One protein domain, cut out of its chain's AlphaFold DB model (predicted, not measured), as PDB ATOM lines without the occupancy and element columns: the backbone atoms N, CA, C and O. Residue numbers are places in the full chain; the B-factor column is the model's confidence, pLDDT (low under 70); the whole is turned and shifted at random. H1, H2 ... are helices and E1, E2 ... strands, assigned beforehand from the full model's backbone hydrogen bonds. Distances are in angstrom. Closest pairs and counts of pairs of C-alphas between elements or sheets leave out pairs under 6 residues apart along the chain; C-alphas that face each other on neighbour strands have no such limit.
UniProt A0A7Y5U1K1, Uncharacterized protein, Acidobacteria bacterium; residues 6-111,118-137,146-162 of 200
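Overview. This is residues 6 to 111, 118 to 137 and 146 to 162 of the 200 residues of an uncharacterized protein of Acidobacteria bacterium (UniProt A0A7Y5U1K1). A slab of four parallel strands has H1 over one face and H3 over the other, three layers, with H2 beyond H3. From H4, residues 130 to 137 lead away and residues 146 to 162 come back, making the length. The printed part has 143 residues with four named helices and four named strands, E1 H1 E2 E3 H2 H3 E4 H4, class mixed, sheet order E3 E2 E1 E4. It is only just compact, close to loose, with a radius of gyration of the C-alphas of 17.2 A and spans of 57 by 37 by 26 A.

Arrangement. E1, residues 6 to 13, is parallel to E2, residues 37 to 45; N 9 and O 40, 2.9 A apart, are within hydrogen-bond range. With H1, residues 16 to 32, they make a strand-helix-strand unit, parallel neighbours joined through a helix, its crossover right-handed. H1 is on the sheet at a height of 9.9 A; its closest C-alphas to E2 are Trp 30 and Val 39, 6.9 A. E3, residues 61 to 64, is parallel to E2, with N 62 to O 41 2.8 A. H2, residues 66 to 79, is close but not clearly touching H3, residues 85 to 97; the closest C-alphas, Ile 69 and Phe 90, are 7.2 A apart. H3, on the opposite face from H1, has a height of 6.8 A. E4, residues 102 to 105, is parallel to E1, with N 10 to O 104 2.8 A. E3, H2 H3 and E4 form a split strand-helix-strand unit, its two strands running the same way but not neighbours, with E2 and E1 between them in the sheet; its crossover is right-handed. H4, residues 118 to 129, only just touches H1, only at their ends, with 3 pairs of C-alphas within 8 A; the closest, His 29 and Asp 118, are 4.7 A apart. O i to N i+4 pairs within range are 11 of 13 in H1, 5 of 10 in H2, 6 of 9 in H3 and 4 of 8 in H4.

Along the chain. E1 begins at C-alpha 6 (-32.944, -30.424, -20.881), and H4 ends at C-alpha 129 (-24.772, -17.540, -14.401). H1 measures 24.9 A, E2 24.8 A and H3 20.5 A.

Size, cuts and confidence. The C-alphas of Ser 51 and Tyr 147, the farthest apart, are 58.1 A apart. The cuts at 112 to 117 and 138 to 145 leave C-alpha gaps of 12.0 A and 15.5 A. The link E2 to E3 is long, and residues 149 to 150 are under 70 in pLDDT.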
ATOM      1  N   ARG A   6     -33.300 -29.207 -20.145       97.56
ATOM      2  CA  ARG A   6     -32.944 -30.424 -20.881       97.56
ATOM      3  C   ARG A   6     -31.430 -30.578 -20.930       97.56
ATOM      4  O   ARG A   6     -30.738 -29.742 -21.508       97.56
ATOM      5  N   ILE A   7     -30.920 -31.671 -20.372       98.19
ATOM      6  CA  ILE A   7     -29.484 -31.952 -20.287       98.19
ATOM      7  C   ILE A   7     -29.151 -33.168 -21.148       98.19
ATOM      8  O   ILE A   7     -29.712 -34.246 -20.948       98.19
ATOM      9  N   GLY A   8     -28.235 -32.999 -22.100       98.56
ATOM     10  CA  GLY A   8     -27.664 -34.097 -22.875       98.56
ATOM     11  C   GLY A   8     -26.369 -34.592 -22.241       98.56
ATOM     12  O   GLY A   8     -25.363 -33.886 -22.305       98.56
ATOM     13  N   ILE A   9     -26.374 -35.790 -21.653       98.50
ATOM     14  CA  ILE A   9     -25.161 -36.432 -21.124       98.50
ATOM     15  C   ILE A   9     -24.526 -37.249 -22.247       98.50
ATOM     16  O   ILE A   9     -25.086 -38.252 -22.673       98.50
ATOM     17  N   CYS A  10     -23.381 -36.811 -22.751       98.56
ATOM     18  CA  CYS A  10     -22.684 -37.412 -23.882       98.56
ATOM     19  C   CYS A  10     -21.521 -38.263 -23.387       98.56
ATOM     20  O   CYS A  10     -20.622 -37.749 -22.722       98.56
ATOM     21  N   VAL A  11     -21.536 -39.549 -23.724       97.94
ATOM     22  CA  VAL A  11     -20.571 -40.522 -23.207       97.94
ATOM     23  C   VAL A  11     -19.999 -41.317 -24.379       97.94
ATOM     24  O   VAL A  11     -20.719 -42.140 -24.951       97.94
ATOM     25  N   PRO A  12     -18.743 -41.074 -24.799       97.12
ATOM     26  CA  PRO A  12     -18.035 -42.024 -25.649       97.12
ATOM     27  C   PRO A  12     -17.681 -43.265 -24.820       97.12
ATOM     28  O   PRO A  12     -17.362 -43.144 -23.642       97.12
ATOM     29  N   THR A  13     -17.716 -44.455 -25.410       96.19
ATOM     30  CA  THR A  13     -17.352 -45.694 -24.715       96.19
ATOM     31  C   THR A  13     -16.703 -46.720 -25.632       96.19
ATOM     32  O   THR A  13     -16.976 -46.777 -26.828       96.19
ATOM     33  N   ILE A  14     -15.867 -47.574 -25.042       93.88
ATOM     34  CA  ILE A  14     -15.301 -48.764 -25.678       93.88
ATOM     35  C   ILE A  14     -15.582 -50.049 -24.885       93.88
ATOM     36  O   ILE A  14     -15.091 -51.103 -25.267       93.88
ATOM     37  N   GLY A  15     -16.337 -50.040 -23.785       90.06
ATOM     38  CA  GLY A  15     -16.464 -51.229 -22.927       90.06
ATOM     39  C   GLY A  15     -17.830 -51.363 -22.273       90.06
ATOM     40  O   GLY A  15     -18.274 -50.437 -21.608       90.06
ATOM     41  N   GLU A  16     -18.481 -52.522 -22.428       92.94
ATOM     42  CA  GLU A  16     -19.820 -52.773 -21.870       92.94
ATOM     43  C   GLU A  16     -19.837 -52.673 -20.340       92.94
ATOM     44  O   GLU A  16     -20.617 -51.898 -19.794       92.94
ATOM     45  N   GLU A  17     -18.950 -53.400 -19.658       94.25
ATOM     46  CA  GLU A  17     -18.941 -53.471 -18.191       94.25
ATOM     47  C   GLU A  17     -18.720 -52.095 -17.549       94.25
ATOM     48  O   GLU A  17     -19.526 -51.652 -16.734       94.25
ATOM     49  N   ALA A  18     -17.688 -51.366 -17.983       94.50
ATOM     50  CA  ALA A  18     -17.415 -50.017 -17.487       94.50
ATOM     51  C   ALA A  18     -18.576 -49.051 -17.784       94.50
ATOM     52  O   ALA A  18     -18.963 -48.262 -16.927       94.50
ATOM     53  N   THR A  19     -19.208 -49.169 -18.959       96.38
ATOM     54  CA  THR A  19     -20.397 -48.367 -19.290       96.38
ATOM     55  C   THR A  19     -21.557 -48.659 -18.348       96.38
ATOM     56  O   THR A  19     -22.226 -47.730 -17.899       96.38
ATOM     57  N   ARG A  20     -21.821 -49.935 -18.044       96.38
ATOM     58  CA  ARG A  20     -22.881 -50.314 -17.106       96.38
ATOM     59  C   ARG A  20     -22.597 -49.765 -15.716       96.38
ATOM     60  O   ARG A  20     -23.467 -49.096 -15.173       96.38
ATOM     61  N   GLN A  21     -21.376 -49.938 -15.214       97.19
ATOM     62  CA  GLN A  21     -20.955 -49.403 -13.916       97.19
ATOM     63  C   GLN A  21     -21.114 -47.880 -13.843       97.19
ATOM     64  O   GLN A  21     -21.666 -47.366 -12.873       97.19
ATOM     65  N   PHE A  22     -20.705 -47.153 -14.884       97.69
ATOM     66  CA  PHE A  22     -20.909 -45.708 -14.978       97.69
ATOM     67  C   PHE A  22     -22.389 -45.326 -14.945       97.69
ATOM     68  O   PHE A  22     -22.792 -44.461 -14.164       97.69
ATOM     69  N   LEU A  23     -23.215 -45.972 -15.773       97.94
ATOM     70  CA  LEU A  23     -24.645 -45.681 -15.831       97.94
ATOM     71  C   LEU A  23     -25.313 -45.983 -14.487       97.94
ATOM     72  O   LEU A  23     -26.103 -45.170 -14.011       97.94
ATOM     73  N   ASP A  24     -24.979 -47.106 -13.858       97.62
ATOM     74  CA  ASP A  24     -25.529 -47.511 -12.566       97.62
ATOM     75  C   ASP A  24     -25.103 -46.540 -11.452       97.62
ATOM     76  O   ASP A  24     -25.938 -46.154 -10.634       97.62
ATOM     77  N   ALA A  25     -23.852 -46.066 -11.464       97.75
ATOM     78  CA  ALA A  25     -23.342 -45.101 -10.491       97.75
ATOM     79  C   ALA A  25     -24.005 -43.718 -10.619       97.75
ATOM     80  O   ALA A  25     -24.357 -43.104  -9.614       97.75
ATOM     81  N   TRP A  26     -24.219 -43.221 -11.840       98.00
ATOM     82  CA  TRP A  26     -24.814 -41.897 -12.057       98.00
ATOM     83  C   TRP A  26     -26.345 -41.870 -11.980       98.00
ATOM     84  O   TRP A  26     -26.931 -40.828 -11.664       98.00
ATOM     85  N   THR A  27     -27.014 -42.999 -12.240       97.44
ATOM     86  CA  THR A  27     -28.483 -43.086 -12.284       97.44
ATOM     87  C   THR A  27     -29.169 -42.521 -11.030       97.44
ATOM     88  O   THR A  27     -30.100 -41.722 -11.191       97.44
ATOM     89  N   PRO A  28     -28.768 -42.875  -9.789       97.06
ATOM     90  CA  PRO A  28     -29.385 -42.329  -8.582       97.06
ATOM     91  C   PRO A  28     -29.330 -40.800  -8.539       97.06
ATOM     92  O   PRO A  28     -30.344 -40.164  -8.252       97.06
ATOM     93  N   HIS A  29     -28.191 -40.213  -8.910       97.19
ATOM     94  CA  HIS A  29     -27.967 -38.769  -8.860       97.19
ATOM     95  C   HIS A  29     -28.826 -38.008  -9.873       97.19
ATOM     96  O   HIS A  29     -29.442 -36.994  -9.539       97.19
ATOM     97  N   TRP A  30     -28.941 -38.515 -11.103       96.06
ATOM     98  CA  TRP A  30     -29.818 -37.905 -12.108       96.06
ATOM     99  C   TRP A  30     -31.296 -38.034 -11.737       96.06
ATOM    100  O   TRP A  30     -32.066 -37.096 -11.945       96.06
ATOM    101  N   ARG A  31     -31.702 -39.158 -11.129       94.06
ATOM    102  CA  ARG A  31     -33.080 -39.352 -10.652       94.06
ATOM    103  C   ARG A  31     -33.452 -38.382  -9.537       94.06
ATOM    104  O   ARG A  31     -34.558 -37.846  -9.566       94.06
ATOM    105  N   GLN A  32     -32.554 -38.132  -8.585       92.56
ATOM    106  CA  GLN A  32     -32.794 -37.156  -7.517       92.56
ATOM    107  C   GLN A  32     -33.025 -35.738  -8.061       92.56
ATOM    108  O   GLN A  32     -33.775 -34.957  -7.477       92.56
ATOM    109  N   GLN A  33     -32.434 -35.419  -9.214       91.12
ATOM    110  CA  GLN A  33     -32.525 -34.101  -9.841       91.12
ATOM    111  C   GLN A  33     -33.627 -34.000 -10.914       91.12
ATOM    112  O   GLN A  33     -33.782 -32.946 -11.534       91.12
ATOM    113  N   ALA A  34     -34.440 -35.046 -11.109       90.88
ATOM    114  CA  ALA A  34     -35.437 -35.127 -12.185       90.88
ATOM    115  C   ALA A  34     -36.544 -34.051 -12.118       90.88
ATOM    116  O   ALA A  34     -37.191 -33.759 -13.121       90.88
ATOM    117  N   CYS A  35     -36.764 -33.429 -10.953       89.62
ATOM    118  CA  CYS A  35     -37.695 -32.302 -10.811       89.62
ATOM    119  C   CYS A  35     -37.155 -30.984 -11.400       89.62
ATOM    120  O   CYS A  35     -37.934 -30.070 -11.664       89.62
ATOM    121  N   ARG A  36     -35.834 -30.883 -11.600       91.81
ATOM    122  CA  ARG A  36     -35.138 -29.708 -12.151       91.81
ATOM    123  C   ARG A  36     -34.632 -29.957 -13.568       91.81
ATOM    124  O   ARG A  36     -34.688 -29.053 -14.405       91.81
ATOM    125  N   PHE A  37     -34.157 -31.172 -13.832       96.06
ATOM    126  CA  PHE A  37     -33.475 -31.536 -15.067       96.06
ATOM    127  C   PHE A  37     -34.152 -32.712 -15.762       96.06
ATOM    128  O   PHE A  37     -34.458 -33.728 -15.144       96.06
ATOM    129  N   HIS A  38     -34.319 -32.599 -17.075       96.25
ATOM    130  CA  HIS A  38     -34.664 -33.722 -17.934       96.25
ATOM    131  C   HIS A  38     -33.386 -34.243 -18.598       96.25
ATOM    132  O   HIS A  38     -32.886 -33.647 -19.555       96.25
ATOM    133  N   VAL A  39     -32.841 -35.328 -18.047       97.75
ATOM    134  CA  VAL A  39     -31.605 -35.962 -18.524       97.75
ATOM    135  C   VAL A  39     -31.904 -36.916 -19.678       97.75
ATOM    136  O   VAL A  39     -32.740 -37.808 -19.552       97.75
ATOM    137  N   HIS A  40     -31.181 -36.751 -20.784       98.44
ATOM    138  CA  HIS A  40     -31.122 -37.691 -21.903       98.44
ATOM    139  C   HIS A  40     -29.663 -38.093 -22.108       98.44
ATOM    140  O   HIS A  40     -28.799 -37.240 -22.316       98.44
ATOM    141  N   VAL A  41     -29.379 -39.392 -22.036       98.62
ATOM    142  CA  VAL A  41     -28.035 -39.931 -22.256       98.62
ATOM    143  C   VAL A  41     -27.816 -40.253 -23.736       98.62
ATOM    144  O   VAL A  41     -28.588 -40.986 -24.350       98.62
ATOM    145  N   PHE A  42     -26.736 -39.730 -24.305       98.75
ATOM    146  CA  PHE A  42     -26.241 -40.012 -25.648       98.75
ATOM    147  C   PHE A  42     -24.962 -40.837 -25.525       98.75
ATOM    148  O   PHE A  42     -23.873 -40.303 -25.311       98.75
ATOM    149  N   LEU A  43     -25.114 -42.151 -25.644       98.31
ATOM    150  CA  LEU A  43     -24.029 -43.117 -25.565       98.31
ATOM    151  C   LEU A  43     -23.494 -43.403 -26.971       98.31
ATOM    152  O   LEU A  43     -24.257 -43.767 -27.874       98.31
ATOM    153  N   HIS A  44     -22.187 -43.250 -27.159       98.06
ATOM    154  CA  HIS A  44     -21.521 -43.554 -28.418       98.06
ATOM    155  C   HIS A  44     -20.446 -44.616 -28.223       98.06
ATOM    156  O   HIS A  44     -19.404 -44.353 -27.632       98.06
ATOM    157  N   GLU A  45     -20.701 -45.811 -28.738       97.19
ATOM    158  CA  GLU A  45     -19.717 -46.874 -28.810       97.19
ATOM    159  C   GLU A  45     -18.723 -46.570 -29.937       97.19
ATOM    160  O   GLU A  45     -19.093 -46.537 -31.111       97.19
ATOM    161  N   ASP A  46     -17.450 -46.371 -29.598       95.50
ATOM    162  CA  ASP A  46     -16.372 -46.118 -30.561       95.50
ATOM    163  C   ASP A  46     -15.949 -47.432 -31.253       95.50
ATOM    164  O   ASP A  46     -14.805 -47.883 -31.189       95.50
ATOM    165  N   ARG A  47     -16.928 -48.090 -31.888       95.06
ATOM    166  CA  ARG A  47     -16.813 -49.334 -32.654       95.06
ATOM    167  C   ARG A  47     -17.604 -49.253 -33.962       95.06
ATOM    168  O   ARG A  47     -18.547 -48.469 -34.061       95.06
ATOM    169  N   PRO A  48     -17.306 -50.123 -34.950       95.56
ATOM    170  CA  PRO A  48     -18.041 -50.163 -36.215       95.56
ATOM    171  C   PRO A  48     -19.563 -50.308 -36.062       95.56
ATOM    172  O   PRO A  48     -20.318 -49.699 -36.819       95.56
ATOM    173  N   ARG A  49     -20.011 -51.113 -35.092       96.19
ATOM    174  CA  ARG A  49     -21.423 -51.403 -34.808       96.19
ATOM    175  C   ARG A  49     -21.666 -51.449 -33.307       96.19
ATOM    176  O   ARG A  49     -20.739 -51.734 -32.552       96.19
ATOM    177  N   ARG A  50     -22.925 -51.236 -32.918       95.88
ATOM    178  CA  ARG A  50     -23.383 -51.409 -31.537       95.88
ATOM    179  C   ARG A  50     -23.243 -52.872 -31.140       95.88
ATOM    180  O   ARG A  50     -23.767 -53.750 -31.824       95.88
ATOM    181  N   SER A  51     -22.533 -53.112 -30.054       94.62
ATOM    182  CA  SER A  51     -22.312 -54.435 -29.484       94.62
ATOM    183  C   SER A  51     -22.599 -54.484 -27.989       94.62
ATOM    184  O   SER A  51     -22.901 -55.562 -27.490       94.62
ATOM    185  N   LEU A  52     -22.567 -53.335 -27.305       93.69
ATOM    186  CA  LEU A  52     -22.863 -53.269 -25.878       93.69
ATOM    187  C   LEU A  52     -24.373 -53.212 -25.607       93.69
ATOM    188  O   LEU A  52     -25.131 -52.545 -26.321       93.69
ATOM    189  N   ASP A  53     -24.793 -53.840 -24.516       94.38
ATOM    190  CA  ASP A  53     -26.125 -53.646 -23.951       94.38
ATOM    191  C   ASP A  53     -26.074 -52.702 -22.731       94.38
ATOM    192  O   ASP A  53     -25.571 -53.083 -21.667       94.38
ATOM    193  N   PRO A  54     -26.598 -51.464 -22.842       91.88
ATOM    194  CA  PRO A  54     -26.592 -50.521 -21.736       91.88
ATOM    195  C   PRO A  54     -27.570 -50.915 -20.624       91.88
ATOM    196  O   PRO A  54     -27.535 -50.257 -19.591       91.88
ATOM    197  N   GLY A  55     -28.407 -51.943 -20.806       91.12
ATOM    198  CA  GLY A  55     -29.436 -52.368 -19.864       91.12
ATOM    199  C   GLY A  55     -30.648 -51.435 -19.829       91.12
ATOM    200  O   GLY A  55     -30.674 -50.376 -20.462       91.12
ATOM    201  N   ASP A  56     -31.659 -51.817 -19.049       93.62
ATOM    202  CA  ASP A  56     -32.837 -50.979 -18.827       93.62
ATOM    203  C   ASP A  56     -32.465 -49.728 -18.021       93.62
ATOM    204  O   ASP A  56     -31.773 -49.793 -16.994       93.62
ATOM    205  N   ARG A  57     -32.934 -48.562 -18.487       94.75
ATOM    206  CA  ARG A  57     -32.626 -47.260 -17.884       94.75
ATOM    207  C   ARG A  57     -33.885 -46.443 -17.604       94.75
ATOM    208  O   ARG A  57     -34.794 -46.409 -18.431       94.75
ATOM    209  N   PRO A  58     -33.941 -45.723 -16.467       94.88
ATOM    210  CA  PRO A  58     -35.089 -44.897 -16.093       94.88
ATOM    211  C   PRO A  58     -35.102 -43.524 -16.791       94.88
ATOM    212  O   PRO A  58     -35.826 -42.627 -16.365       94.88
ATOM    213  N   PHE A  59     -34.282 -43.334 -17.824       94.94
ATOM    214  CA  PHE A  59     -34.151 -42.102 -18.599       94.94
ATOM    215  C   PHE A  59     -34.017 -42.430 -20.093       94.94
ATOM    216  O   PHE A  59     -33.567 -43.526 -20.440       94.94
ATOM    217  N   PRO A  60     -34.363 -41.491 -20.991       97.12
ATOM    218  CA  PRO A  60     -34.104 -41.646 -22.416       97.12
ATOM    219  C   PRO A  60     -32.615 -41.890 -22.687       97.12
ATOM    220  O   PRO A  60     -31.756 -41.144 -22.210       97.12
ATOM    221  N   LEU A  61     -32.323 -42.921 -23.480       98.00
ATOM    222  CA  LEU A  61     -30.971 -43.276 -23.896       98.00
ATOM    223  C   LEU A  61     -30.924 -43.435 -25.418       98.00
ATOM    224  O   LEU A  61     -31.656 -44.228 -26.007       98.00
ATOM    225  N   THR A  62     -30.043 -42.675 -26.064       98.38
ATOM    226  CA  THR A  62     -29.700 -42.832 -27.479       98.38
ATOM    227  C   THR A  62     -28.353 -43.524 -27.574       98.38
ATOM    228  O   THR A  62     -27.333 -42.939 -27.228       98.38
ATOM    229  N   HIS A  63     -28.361 -44.770 -28.045       98.06
ATOM    230  CA  HIS A  63     -27.164 -45.583 -28.229       98.06
ATOM    231  C   HIS A  63     -26.765 -45.605 -29.705       98.06
ATOM    232  O   HIS A  63     -27.582 -45.968 -30.557       98.06
ATOM    233  N   THR A  64     -25.521 -45.226 -29.998       98.25
ATOM    234  CA  THR A  64     -24.962 -45.157 -31.355       98.25
ATOM    235  C   THR A  64     -23.575 -45.787 -31.456       98.25
ATOM    236  O   THR A  64     -22.906 -45.947 -30.444       98.25
ATOM    237  N   ALA A  65     -23.141 -46.089 -32.676       97.56
ATOM    238  CA  ALA A  65     -21.812 -46.552 -33.065       97.56
ATOM    239  C   ALA A  65     -21.384 -45.907 -34.402       97.56
ATOM    240  O   ALA A  65     -22.072 -45.019 -34.914       97.56
ATOM    241  N   HIS A  66     -20.257 -46.318 -34.997       96.81
ATOM    242  CA  HIS A  66     -19.741 -45.689 -36.228       96.81
ATOM    243  C   HIS A  66     -20.720 -45.744 -37.401       96.81
ATOM    244  O   HIS A  66     -20.845 -44.758 -38.122       96.81
ATOM    245  N   GLU A  67     -21.450 -46.849 -37.574       97.12
ATOM    246  CA  GLU A  67     -22.472 -46.967 -38.625       97.12
ATOM    247  C   GLU A  67     -23.550 -45.871 -38.541       97.12
ATOM    248  O   GLU A  67     -24.105 -45.445 -39.557       97.12
ATOM    249  N   ASP A  68     -23.828 -45.371 -37.334       98.31
ATOM    250  CA  ASP A  68     -24.791 -44.299 -37.118       98.31
ATOM    251  C   ASP A  68     -24.213 -42.934 -37.514       98.31
ATOM    252  O   ASP A  68     -24.964 -42.083 -37.989       98.31
ATOM    253  N   ILE A  69     -22.892 -42.735 -37.398       97.88
ATOM    254  CA  ILE A  69     -22.207 -41.540 -37.920       97.88
ATOM    255  C   ILE A  69     -22.413 -41.469 -39.429       97.88
ATOM    256  O   ILE A  69     -22.916 -40.461 -39.928       97.88
ATOM    257  N   SER A  70     -22.096 -42.554 -40.142       94.81
ATOM    258  CA  SER A  70     -22.261 -42.641 -41.596       94.81
ATOM    259  C   SER A  70     -23.711 -42.392 -42.002       94.81
ATOM    260  O   SER A  70     -23.983 -41.640 -42.935       94.81
ATOM    261  N   ARG A  71     -24.669 -42.963 -41.260       97.50
ATOM    262  CA  ARG A  71     -26.101 -42.791 -41.536       97.50
ATOM    263  C   ARG A  71     -26.589 -41.357 -41.309       97.50
ATOM    264  O   ARG A  71     -27.467 -40.900 -42.035       97.50
ATOM    265  N   VAL A  72     -26.071 -40.664 -40.295       97.81
ATOM    266  CA  VAL A  72     -26.531 -39.319 -39.911       97.81
ATOM    267  C   VAL A  72     -25.813 -38.210 -40.681       97.81
ATOM    268  O   VAL A  72     -26.435 -37.188 -40.976       97.81
ATOM    269  N   LEU A  73     -24.522 -38.376 -40.974       97.31
ATOM    270  CA  LEU A  73     -23.671 -37.341 -41.571       97.31
ATOM    271  C   LEU A  73     -23.316 -37.597 -43.038       97.31
ATOM    272  O   LEU A  73     -22.899 -36.657 -43.710       97.31
ATOM    273  N   GLY A  74     -23.487 -38.822 -43.541       96.88
ATOM    274  CA  GLY A  74     -23.196 -39.172 -44.929       96.88
ATOM    275  C   GLY A  74     -21.753 -38.854 -45.320       96.88
ATOM    276  O   GLY A  74     -20.802 -39.274 -44.662       96.88
ATOM    277  N   ASP A  75     -21.599 -38.053 -46.370       97.06
ATOM    278  CA  ASP A  75     -20.322 -37.574 -46.911       97.06
ATOM    279  C   ASP A  75     -19.504 -36.709 -45.932       97.06
ATOM    280  O   ASP A  75     -18.316 -36.472 -46.150       97.06
ATOM    281  N   ARG A  76     -20.111 -36.259 -44.830       97.31
ATOM    282  CA  ARG A  76     -19.463 -35.450 -43.789       97.31
ATOM    283  C   ARG A  76     -18.991 -36.260 -42.592       97.31
ATOM    284  O   ARG A  76     -18.556 -35.662 -41.614       97.31
ATOM    285  N   GLU A  77     -19.056 -37.591 -42.628       96.75
ATOM    286  CA  GLU A  77     -18.665 -38.421 -41.479       96.75
ATOM    287  C   GLU A  77     -17.227 -38.182 -40.993       96.75
ATOM    288  O   GLU A  77     -16.944 -38.360 -39.811       96.75
ATOM    289  N   TRP A  78     -16.341 -37.719 -41.881       94.94
ATOM    290  CA  TRP A  78     -14.932 -37.445 -41.598       94.94
ATOM    291  C   TRP A  78     -14.709 -36.387 -40.506       94.94
ATOM    292  O   TRP A  78     -13.622 -36.328 -39.938       94.94
ATOM    293  N   ILE A  79     -15.717 -35.561 -40.196       95.75
ATOM    294  CA  ILE A  79     -15.621 -34.552 -39.130       95.75
ATOM    295  C   ILE A  79     -15.639 -35.172 -37.728       95.75
ATOM    296  O   ILE A  79     -15.341 -34.471 -36.763       95.75
ATOM    297  N   ILE A  80     -16.030 -36.446 -37.602       97.31
ATOM    298  CA  ILE A  80     -16.039 -37.177 -36.336       97.31
ATOM    299  C   ILE A  80     -14.831 -38.121 -36.302       97.31
ATOM    300  O   ILE A  80     -14.821 -39.131 -37.011       97.31
ATOM    301  N   PRO A  81     -13.821 -37.837 -35.463       95.12
ATOM    302  CA  PRO A  81     -12.702 -38.748 -35.258       95.12
ATOM    303  C   PRO A  81     -13.162 -40.077 -34.646       95.12
ATOM    304  O   PRO A  81     -14.046 -40.103 -33.791       95.12
ATOM    305  N   ARG A  82     -12.524 -41.178 -35.053       94.50
ATOM    306  CA  ARG A  82     -12.751 -42.536 -34.526       94.50
ATOM    307  C   ARG A  82     -11.523 -43.005 -33.749       94.50
ATOM    308  O   ARG A  82     -10.409 -42.606 -34.088       94.50
ATOM    309  N   GLY A  83     -11.709 -43.861 -32.747       92.19
ATOM    310  CA  GLY A  83     -10.624 -44.432 -31.940       92.19
ATOM    311  C   GLY A  83      -9.919 -43.421 -31.033       92.19
ATOM    312  O   GLY A  83      -8.758 -43.614 -30.679       92.19
ATOM    313  N   THR A  84     -10.581 -42.313 -30.701       91.69
ATOM    314  CA  THR A  84     -10.017 -41.243 -29.864       91.69
ATOM    315  C   THR A  84     -11.098 -40.662 -28.965       91.69
ATOM    316  O   THR A  84     -12.281 -40.723 -29.294       91.69
ATOM    317  N   GLY A  85     -10.699 -39.990 -27.880       88.25
ATOM    318  CA  GLY A  85     -11.641 -39.272 -27.016       88.25
ATOM    319  C   GLY A  85     -12.471 -38.209 -27.751       88.25
ATOM    320  O   GLY A  85     -13.557 -37.864 -27.288       88.25
ATOM    321  N   ALA A  86     -12.020 -37.731 -28.917       93.44
ATOM    322  CA  ALA A  86     -12.759 -36.785 -29.751       93.44
ATOM    323  C   ALA A  86     -13.995 -37.399 -30.441       93.44
ATOM    324  O   ALA A  86     -14.838 -36.653 -30.936       93.44
ATOM    325  N   SER A  87     -14.185 -38.726 -30.402       95.50
ATOM    326  CA  SER A  87     -15.429 -39.372 -30.854       95.50
ATOM    327  C   SER A  87     -16.668 -38.860 -30.100       95.50
ATOM    328  O   SER A  87     -17.774 -38.876 -30.645       95.50
ATOM    329  N   ARG A  88     -16.483 -38.268 -28.904       96.31
ATOM    330  CA  ARG A  88     -17.516 -37.536 -28.143       96.31
ATOM    331  C   ARG A  88     -18.214 -36.430 -28.940       96.31
ATOM    332  O   ARG A  88     -19.351 -36.083 -28.626       96.31
ATOM    333  N   SER A  89     -17.587 -35.894 -29.990       97.44
ATOM    334  CA  SER A  89     -18.207 -34.883 -30.851       97.44
ATOM    335  C   SER A  89     -19.523 -35.361 -31.474       97.44
ATOM    336  O   SER A  89     -20.422 -34.546 -31.682       97.44
ATOM    337  N   PHE A  90     -19.686 -36.663 -31.731       98.31
ATOM    338  CA  PHE A  90     -20.921 -37.190 -32.311       98.31
ATOM    339  C   PHE A  90     -22.111 -37.209 -31.343       98.31
ATOM    340  O   PHE A  90     -23.132 -36.605 -31.681       98.31
ATOM    341  N   PRO A  91     -22.032 -37.810 -30.137       98.44
ATOM    342  CA  PRO A  91     -23.124 -37.713 -29.172       98.44
ATOM    343  C   PRO A  91     -23.419 -36.257 -28.782       98.44
ATOM    344  O   PRO A  91     -24.590 -35.904 -28.657       98.44
ATOM    345  N   MET A  92     -22.410 -35.374 -28.715       98.31
ATOM    346  CA  MET A  92     -22.630 -33.933 -28.508       98.31
ATOM    347  C   MET A  92     -23.435 -33.293 -29.649       98.31
ATOM    348  O   MET A  92     -24.376 -32.539 -29.403       98.31
ATOM    349  N   TYR A  93     -23.115 -33.617 -30.903       98.25
ATOM    350  CA  TYR A  93     -23.889 -33.163 -32.058       98.25
ATOM    351  C   TYR A  93     -25.345 -33.652 -32.006       98.25
ATOM    352  O   TYR A  93     -26.268 -32.884 -32.293       98.25
ATOM    353  N   LEU A  94     -25.574 -34.907 -31.608       98.69
ATOM    354  CA  LEU A  94     -26.922 -35.458 -31.454       98.69
ATOM    355  C   LEU A  94     -27.700 -34.779 -30.322       98.69
ATOM    356  O   LEU A  94     -28.867 -34.445 -30.523       98.69
ATOM    357  N   ALA A  95     -27.060 -34.515 -29.182       98.69
ATOM    358  CA  ALA A  95     -27.663 -33.788 -28.067       98.69
ATOM    359  C   ALA A  95     -28.071 -32.362 -28.465       98.69
ATOM    360  O   ALA A  95     -29.194 -31.931 -28.193       98.69
ATOM    361  N   TRP A  96     -27.201 -31.652 -29.192       98.25
ATOM    362  CA  TRP A  96     -27.532 -30.345 -29.762       98.25
ATOM    363  C   TRP A  96     -28.740 -30.433 -30.707       98.25
ATOM    364  O   TRP A  96     -29.696 -29.673 -30.559       98.25
ATOM    365  N   LYS A  97     -28.756 -31.408 -31.630       98.12
ATOM    366  CA  LYS A  97     -29.896 -31.624 -32.541       98.12
ATOM    367  C   LYS A  97     -31.188 -32.010 -31.828       98.12
ATOM    368  O   LYS A  97     -32.263 -31.688 -32.324       98.12
ATOM    369  N   ALA A  98     -31.104 -32.684 -30.685       97.81
ATOM    370  CA  ALA A  98     -32.260 -33.028 -29.863       97.81
ATOM    371  C   ALA A  98     -32.844 -31.815 -29.109       97.81
ATOM    372  O   ALA A  98     -33.921 -31.928 -28.510       97.81
ATOM    373  N   GLY A  99     -32.171 -30.658 -29.144       97.44
ATOM    374  CA  GLY A  99     -32.593 -29.438 -28.461       97.44
ATOM    375  C   GLY A  99     -32.336 -29.481 -26.957       97.44
ATOM    376  O   GLY A  99     -33.166 -28.994 -26.191       97.44
ATOM    377  N   CYS A 100     -31.243 -30.121 -26.528       98.00
ATOM    378  CA  CYS A 100     -30.752 -29.992 -25.159       98.00
ATOM    379  C   CYS A 100     -30.285 -28.549 -24.908       98.00
ATOM    380  O   CYS A 100     -29.577 -27.976 -25.735       98.00
ATOM    381  N   ASP A 101     -30.657 -27.985 -23.758       96.62
ATOM    382  CA  ASP A 101     -30.241 -26.641 -23.341       96.62
ATOM    383  C   ASP A 101     -28.750 -26.621 -22.982       96.62
ATOM    384  O   ASP A 101     -28.037 -25.665 -23.288       96.62
ATOM    385  N   TYR A 102     -28.277 -27.711 -22.367       97.25
ATOM    386  CA  TYR A 102     -26.874 -27.923 -22.031       97.25
ATOM    387  C   TYR A 102     -26.419 -29.323 -22.427       97.25
ATOM    388  O   TYR A 102     -27.180 -30.294 -22.386       97.25
ATOM    389  N   ILE A 103     -25.140 -29.413 -22.776       98.31
ATOM    390  CA  ILE A 103     -24.463 -30.652 -23.138       98.31
ATOM    391  C   ILE A 103     -23.331 -30.850 -22.144       98.31
ATOM    392  O   ILE A 103     -22.458 -29.992 -22.016       98.31
ATOM    393  N   VAL A 104     -23.352 -31.982 -21.455       97.62
ATOM    394  CA  VAL A 104     -22.286 -32.405 -20.550       97.62
ATOM    395  C   VAL A 104     -21.639 -33.623 -21.177       97.62
ATOM    396  O   VAL A 104     -22.331 -34.583 -21.497       97.62
ATOM    397  N   THR A 105     -20.326 -33.593 -21.364       97.06
ATOM    398  CA  THR A 105     -19.578 -34.774 -21.794       97.06
ATOM    399  C   THR A 105     -18.860 -35.367 -20.592       97.06
ATOM    400  O   THR A 105     -18.200 -34.638 -19.857       97.06
ATOM    401  N   LEU A 106     -19.008 -36.672 -20.394       96.06
ATOM    402  CA  LEU A 106     -18.332 -37.434 -19.345       96.06
ATOM    403  C   LEU A 106     -17.654 -38.640 -19.983       96.06
ATOM    404  O   LEU A 106     -18.190 -39.218 -20.930       96.06
ATOM    405  N   ASP A 107     -16.497 -39.015 -19.458       94.00
ATOM    406  CA  ASP A 107     -15.885 -40.290 -19.812       94.00
ATOM    407  C   ASP A 107     -16.672 -41.431 -19.155       94.00
ATOM    408  O   ASP A 107     -17.249 -41.272 -18.076       94.00
ATOM    409  N   TYR A 108     -16.720 -42.585 -19.820       94.81
ATOM    410  CA  TYR A 108     -17.476 -43.755 -19.360       94.81
ATOM    411  C   TYR A 108     -16.881 -44.419 -18.106       94.81
ATOM    412  O   TYR A 108     -17.448 -45.381 -17.607       94.81
ATOM    413  N   ASP A 109     -15.736 -43.949 -17.622       93.38
ATOM    414  CA  ASP A 109     -15.053 -44.366 -16.397       93.38
ATOM    415  C   ASP A 109     -14.944 -43.220 -15.369       93.38
ATOM    416  O   ASP A 109     -14.264 -43.343 -14.352       93.38
ATOM    417  N   CYS A 110     -15.656 -42.109 -15.597       93.06
ATOM    418  CA  CYS A 110     -15.745 -40.994 -14.662       93.06
ATOM    419  C   CYS A 110     -16.952 -41.168 -13.727       93.06
ATOM    420  O   CYS A 110     -18.098 -40.966 -14.131       93.06
ATOM    421  N   TYR A 111     -16.706 -41.501 -12.461       95.25
ATOM    422  CA  TYR A 111     -17.743 -41.753 -11.451       95.25
ATOM    423  C   TYR A 111     -18.113 -40.489 -10.652       95.25
ATOM    424  O   TYR A 111     -17.309 -39.556 -10.574       95.25
ATOM    425  N   ASP A 118     -25.033 -35.641  -6.391       93.56
ATOM    426  CA  ASP A 118     -26.375 -35.030  -6.424       93.56
ATOM    427  C   ASP A 118     -26.373 -33.533  -6.758       93.56
ATOM    428  O   ASP A 118     -27.386 -32.994  -7.196       93.56
ATOM    429  N   ALA A 119     -25.237 -32.856  -6.579       92.00
ATOM    430  CA  ALA A 119     -25.086 -31.438  -6.888       92.00
ATOM    431  C   ALA A 119     -24.333 -31.202  -8.207       92.00
ATOM    432  O   ALA A 119     -24.206 -30.056  -8.632       92.00
ATOM    433  N   PHE A 120     -23.823 -32.253  -8.860       93.44
ATOM    434  CA  PHE A 120     -22.911 -32.135  -9.998       93.44
ATOM    435  C   PHE A 120     -23.460 -31.231 -11.116       93.44
ATOM    436  O   PHE A 120     -22.834 -30.230 -11.463       93.44
ATOM    437  N   LEU A 121     -24.656 -31.526 -11.645       94.81
ATOM    438  CA  LEU A 121     -25.229 -30.738 -12.744       94.81
ATOM    439  C   LEU A 121     -25.526 -29.303 -12.308       94.81
ATOM    440  O   LEU A 121     -25.168 -28.368 -13.017       94.81
ATOM    441  N   GLU A 122     -26.132 -29.119 -11.135       92.81
ATOM    442  CA  GLU A 122     -26.441 -27.790 -10.601       92.81
ATOM    443  C   GLU A 122     -25.177 -26.929 -10.475       92.81
ATOM    444  O   GLU A 122     -25.132 -25.822 -11.011       92.81
ATOM    445  N   ARG A 123     -24.104 -27.471  -9.886       90.50
ATOM    446  CA  ARG A 123     -22.818 -26.776  -9.735       90.50
ATOM    447  C   ARG A 123     -22.175 -26.423 -11.068       90.50
ATOM    448  O   ARG A 123     -21.672 -25.311 -11.236       90.50
ATOM    449  N   HIS A 124     -22.203 -27.327 -12.042       92.00
ATOM    450  CA  HIS A 124     -21.685 -27.019 -13.373       92.00
ATOM    451  C   HIS A 124     -22.504 -25.910 -14.054       92.00
ATOM    452  O   HIS A 124     -21.928 -24.973 -14.615       92.00
ATOM    453  N   LEU A 125     -23.834 -25.943 -13.936       92.44
ATOM    454  CA  LEU A 125     -24.726 -24.942 -14.526       92.44
ATOM    455  C   LEU A 125     -24.633 -23.563 -13.852       92.44
ATOM    456  O   LEU A 125     -24.723 -22.549 -14.548       92.44
ATOM    457  N   GLU A 126     -24.364 -23.494 -12.543       90.19
ATOM    458  CA  GLU A 126     -24.100 -22.233 -11.827       90.19
ATOM    459  C   GLU A 126     -22.993 -21.416 -12.519       90.19
ATOM    460  O   GLU A 126     -23.075 -20.185 -12.588       90.19
ATOM    461  N   SER A 127     -22.000 -22.085 -13.116       88.19
ATOM    462  CA  SER A 127     -20.896 -21.433 -13.834       88.19
ATOM    463  C   SER A 127     -21.368 -20.553 -14.999       88.19
ATOM    464  O   SER A 127     -20.732 -19.540 -15.280       88.19
ATOM    465  N   PHE A 128     -22.505 -20.867 -15.629       88.06
ATOM    466  CA  PHE A 128     -23.077 -20.089 -16.739       88.06
ATOM    467  C   PHE A 128     -23.834 -18.834 -16.288       88.06
ATOM    468  O   PHE A 128     -24.157 -17.970 -17.103       88.06
ATOM    469  N   SER A 129     -24.099 -18.704 -14.989       84.88
ATOM    470  CA  SER A 129     -24.772 -17.540 -14.401       84.88
ATOM    471  C   SER A 129     -23.825 -16.561 -13.708       84.88
ATOM    472  O   SER A 129     -24.290 -15.620 -13.068       84.88
ATOM    473  N   ARG A 130     -22.508 -16.760 -13.834       80.00
ATOM    474  CA  ARG A 130     -21.517 -15.983 -13.087       80.00
ATOM    475  C   ARG A 130     -21.457 -14.534 -13.510       80.00
ATOM    476  O   ARG A 130     -21.395 -14.215 -14.697       80.00
ATOM    477  N   ASP A 131     -21.377 -13.669 -12.513       77.19
ATOM    478  CA  ASP A 131     -21.137 -12.257 -12.728       77.19
ATOM    479  C   ASP A 131     -19.696 -12.015 -13.185       77.19
ATOM    480  O   ASP A 131     -18.762 -12.740 -12.837       77.19
ATOM    481  N   ARG A 132     -19.513 -10.963 -13.985       77.88
ATOM    482  CA  ARG A 132     -18.189 -10.500 -14.426       77.88
ATOM    483  C   ARG A 132     -17.331  -9.980 -13.271       77.88
ATOM    484  O   ARG A 132     -16.117  -9.868 -13.418       77.88
ATOM    485  N   TRP A 133     -17.961  -9.693 -12.138       75.38
ATOM    486  CA  TRP A 133     -17.357  -9.116 -10.950       75.38
ATOM    487  C   TRP A 133     -17.820  -9.903  -9.731       75.38
ATOM    488  O   TRP A 133     -18.975 -10.317  -9.665       75.38
ATOM    489  N   PHE A 134     -16.937 -10.082  -8.754       74.75
ATOM    490  CA  PHE A 134     -17.324 -10.569  -7.436       74.75
ATOM    491  C   PHE A 134     -17.365  -9.389  -6.468       74.75
ATOM    492  O   PHE A 134     -16.525  -8.490  -6.525       74.75
ATOM    493  N   ARG A 135     -18.356  -9.385  -5.575       75.00
ATOM    494  CA  ARG A 135     -18.446  -8.380  -4.517       75.00
ATOM    495  C   ARG A 135     -17.585  -8.813  -3.338       75.00
ATOM    496  O   ARG A 135     -17.616  -9.972  -2.937       75.00
ATOM    497  N   THR A 136     -16.827  -7.878  -2.779       82.50
ATOM    498  CA  THR A 136     -16.033  -8.101  -1.559       82.50
ATOM    499  C   THR A 136     -16.828  -7.851  -0.277       82.50
ATOM    500  O   THR A 136     -16.358  -8.197   0.803       82.50
ATOM    501  N   ILE A 137     -18.021  -7.259  -0.387       79.19
ATOM    502  CA  ILE A 137     -18.940  -6.962   0.717       79.19
ATOM    503  C   ILE A 137     -20.360  -7.407   0.346       79.19
ATOM    504  O   ILE A 137     -20.680  -7.554  -0.835       79.19
ATOM    505  N   PRO A 146     -17.568  -1.299 -12.129       76.44
ATOM    506  CA  PRO A 146     -17.667  -0.429 -13.298       76.44
ATOM    507  C   PRO A 146     -19.112  -0.092 -13.646       76.44
ATOM    508  O   PRO A 146     -19.938  -0.990 -13.760       76.44
ATOM    509  N   TYR A 147     -19.384   1.179 -13.929       76.62
ATOM    510  CA  TYR A 147     -20.727   1.650 -14.287       76.62
ATOM    511  C   TYR A 147     -21.241   1.095 -15.629       76.62
ATOM    512  O   TYR A 147     -22.440   0.910 -15.799       76.62
ATOM    513  N   GLU A 148     -20.344   0.799 -16.578       70.75
ATOM    514  CA  GLU A 148     -20.711   0.450 -17.965       70.75
ATOM    515  C   GLU A 148     -20.515  -1.031 -18.321       70.75
ATOM    516  O   GLU A 148     -21.070  -1.522 -19.299       70.75
ATOM    517  N   ARG A 149     -19.715  -1.771 -17.543       67.69
ATOM    518  CA  ARG A 149     -19.427  -3.203 -17.776       67.69
ATOM    519  C   ARG A 149     -20.101  -4.084 -16.729       67.69
ATOM    520  O   ARG A 149     -19.501  -5.046 -16.241       67.69
ATOM    521  N   LEU A 150     -21.331  -3.723 -16.383       69.12
ATOM    522  CA  LEU A 150     -22.208  -4.492 -15.510       69.12
ATOM    523  C   LEU A 150     -22.697  -5.758 -16.233       69.12
ATOM    524  O   LEU A 150     -22.856  -5.765 -17.455       69.12
ATOM    525  N   GLY A 151     -22.939  -6.833 -15.480       74.31
ATOM    526  CA  GLY A 151     -23.584  -8.048 -15.985       74.31
ATOM    527  C   GLY A 151     -22.768  -9.335 -15.851       74.31
ATOM    528  O   GLY A 151     -21.734  -9.394 -15.179       74.31
ATOM    529  N   ARG A 152     -23.273 -10.387 -16.505       75.88
ATOM    530  CA  ARG A 152     -22.747 -11.756 -16.434       75.88
ATOM    531  C   ARG A 152     -21.618 -12.008 -17.427       75.88
ATOM    532  O   ARG A 152     -21.562 -11.413 -18.505       75.88
ATOM    533  N   LEU A 153     -20.725 -12.927 -17.078       78.31
ATOM    534  CA  LEU A 153     -19.800 -13.527 -18.029       78.31
ATOM    535  C   LEU A 153     -20.595 -14.390 -19.008       78.31
ATOM    536  O   LEU A 153     -21.386 -15.238 -18.606       78.31
ATOM    537  N   ALA A 154     -20.348 -14.207 -20.304       82.00
ATOM    538  CA  ALA A 154     -20.872 -15.091 -21.337       82.00
ATOM    539  C   ALA A 154     -20.051 -16.390 -21.376       82.00
ATOM    540  O   ALA A 154     -19.306 -16.634 -22.326       82.00
ATOM    541  N   VAL A 155     -20.141 -17.193 -20.315       85.38
ATOM    542  CA  VAL A 155     -19.470 -18.493 -20.233       85.38
ATOM    543  C   VAL A 155     -20.069 -19.402 -21.301       85.38
ATOM    544  O   VAL A 155     -21.279 -19.608 -21.350       85.38
ATOM    545  N   ARG A 156     -19.226 -19.890 -22.212       84.81
ATOM    546  CA  ARG A 156     -19.637 -20.805 -23.293       84.81
ATOM    547  C   ARG A 156     -19.260 -22.248 -23.008       84.81
ATOM    548  O   ARG A 156     -19.932 -23.151 -23.487       84.81
ATOM    549  N   LEU A 157     -18.201 -22.441 -22.233       89.06
ATOM    550  CA  LEU A 157     -17.667 -23.735 -21.862       89.06
ATOM    551  C   LEU A 157     -17.296 -23.694 -20.385       89.06
ATOM    552  O   LEU A 157     -16.726 -22.715 -19.903       89.06
ATOM    553  N   ASN A 158     -17.640 -24.763 -19.684       91.50
ATOM    554  CA  ASN A 158     -17.210 -25.021 -18.327       91.50
ATOM    555  C   ASN A 158     -16.568 -26.409 -18.309       91.50
ATOM    556  O   ASN A 158     -17.079 -27.334 -18.934       91.50
ATOM    557  N   HIS A 159     -15.433 -26.520 -17.633       88.88
ATOM    558  CA  HIS A 159     -14.645 -27.740 -17.528       88.88
ATOM    559  C   HIS A 159     -14.473 -28.075 -16.044       88.88
ATOM    560  O   HIS A 159     -14.270 -27.169 -15.232       88.88
ATOM    561  N   GLY A 160     -14.610 -29.356 -15.704       87.06
ATOM    562  CA  GLY A 160     -14.344 -29.899 -14.373       87.06
ATOM    563  C   GLY A 160     -13.124 -30.812 -14.404       87.06
ATOM    564  O   GLY A 160     -12.770 -31.316 -15.463       87.06
ATOM    565  N   LEU A 161     -12.512 -31.020 -13.240       83.69
ATOM    566  CA  LEU A 161     -11.358 -31.901 -13.051       83.69
ATOM    567  C   LEU A 161     -11.776 -33.192 -12.333       83.69
ATOM    568  O   LEU A 161     -12.818 -33.227 -11.678       83.69
ATOM    569  N   TRP A 162     -10.937 -34.226 -12.416       84.62
ATOM    570  CA  TRP A 162     -11.138 -35.501 -11.725       84.62
ATOM    571  C   TRP A 162     -10.408 -35.523 -10.384       84.62
ATOM    572  O   TRP A 162      -9.192 -35.355 -10.342       84.62
TER     573      TRP A 162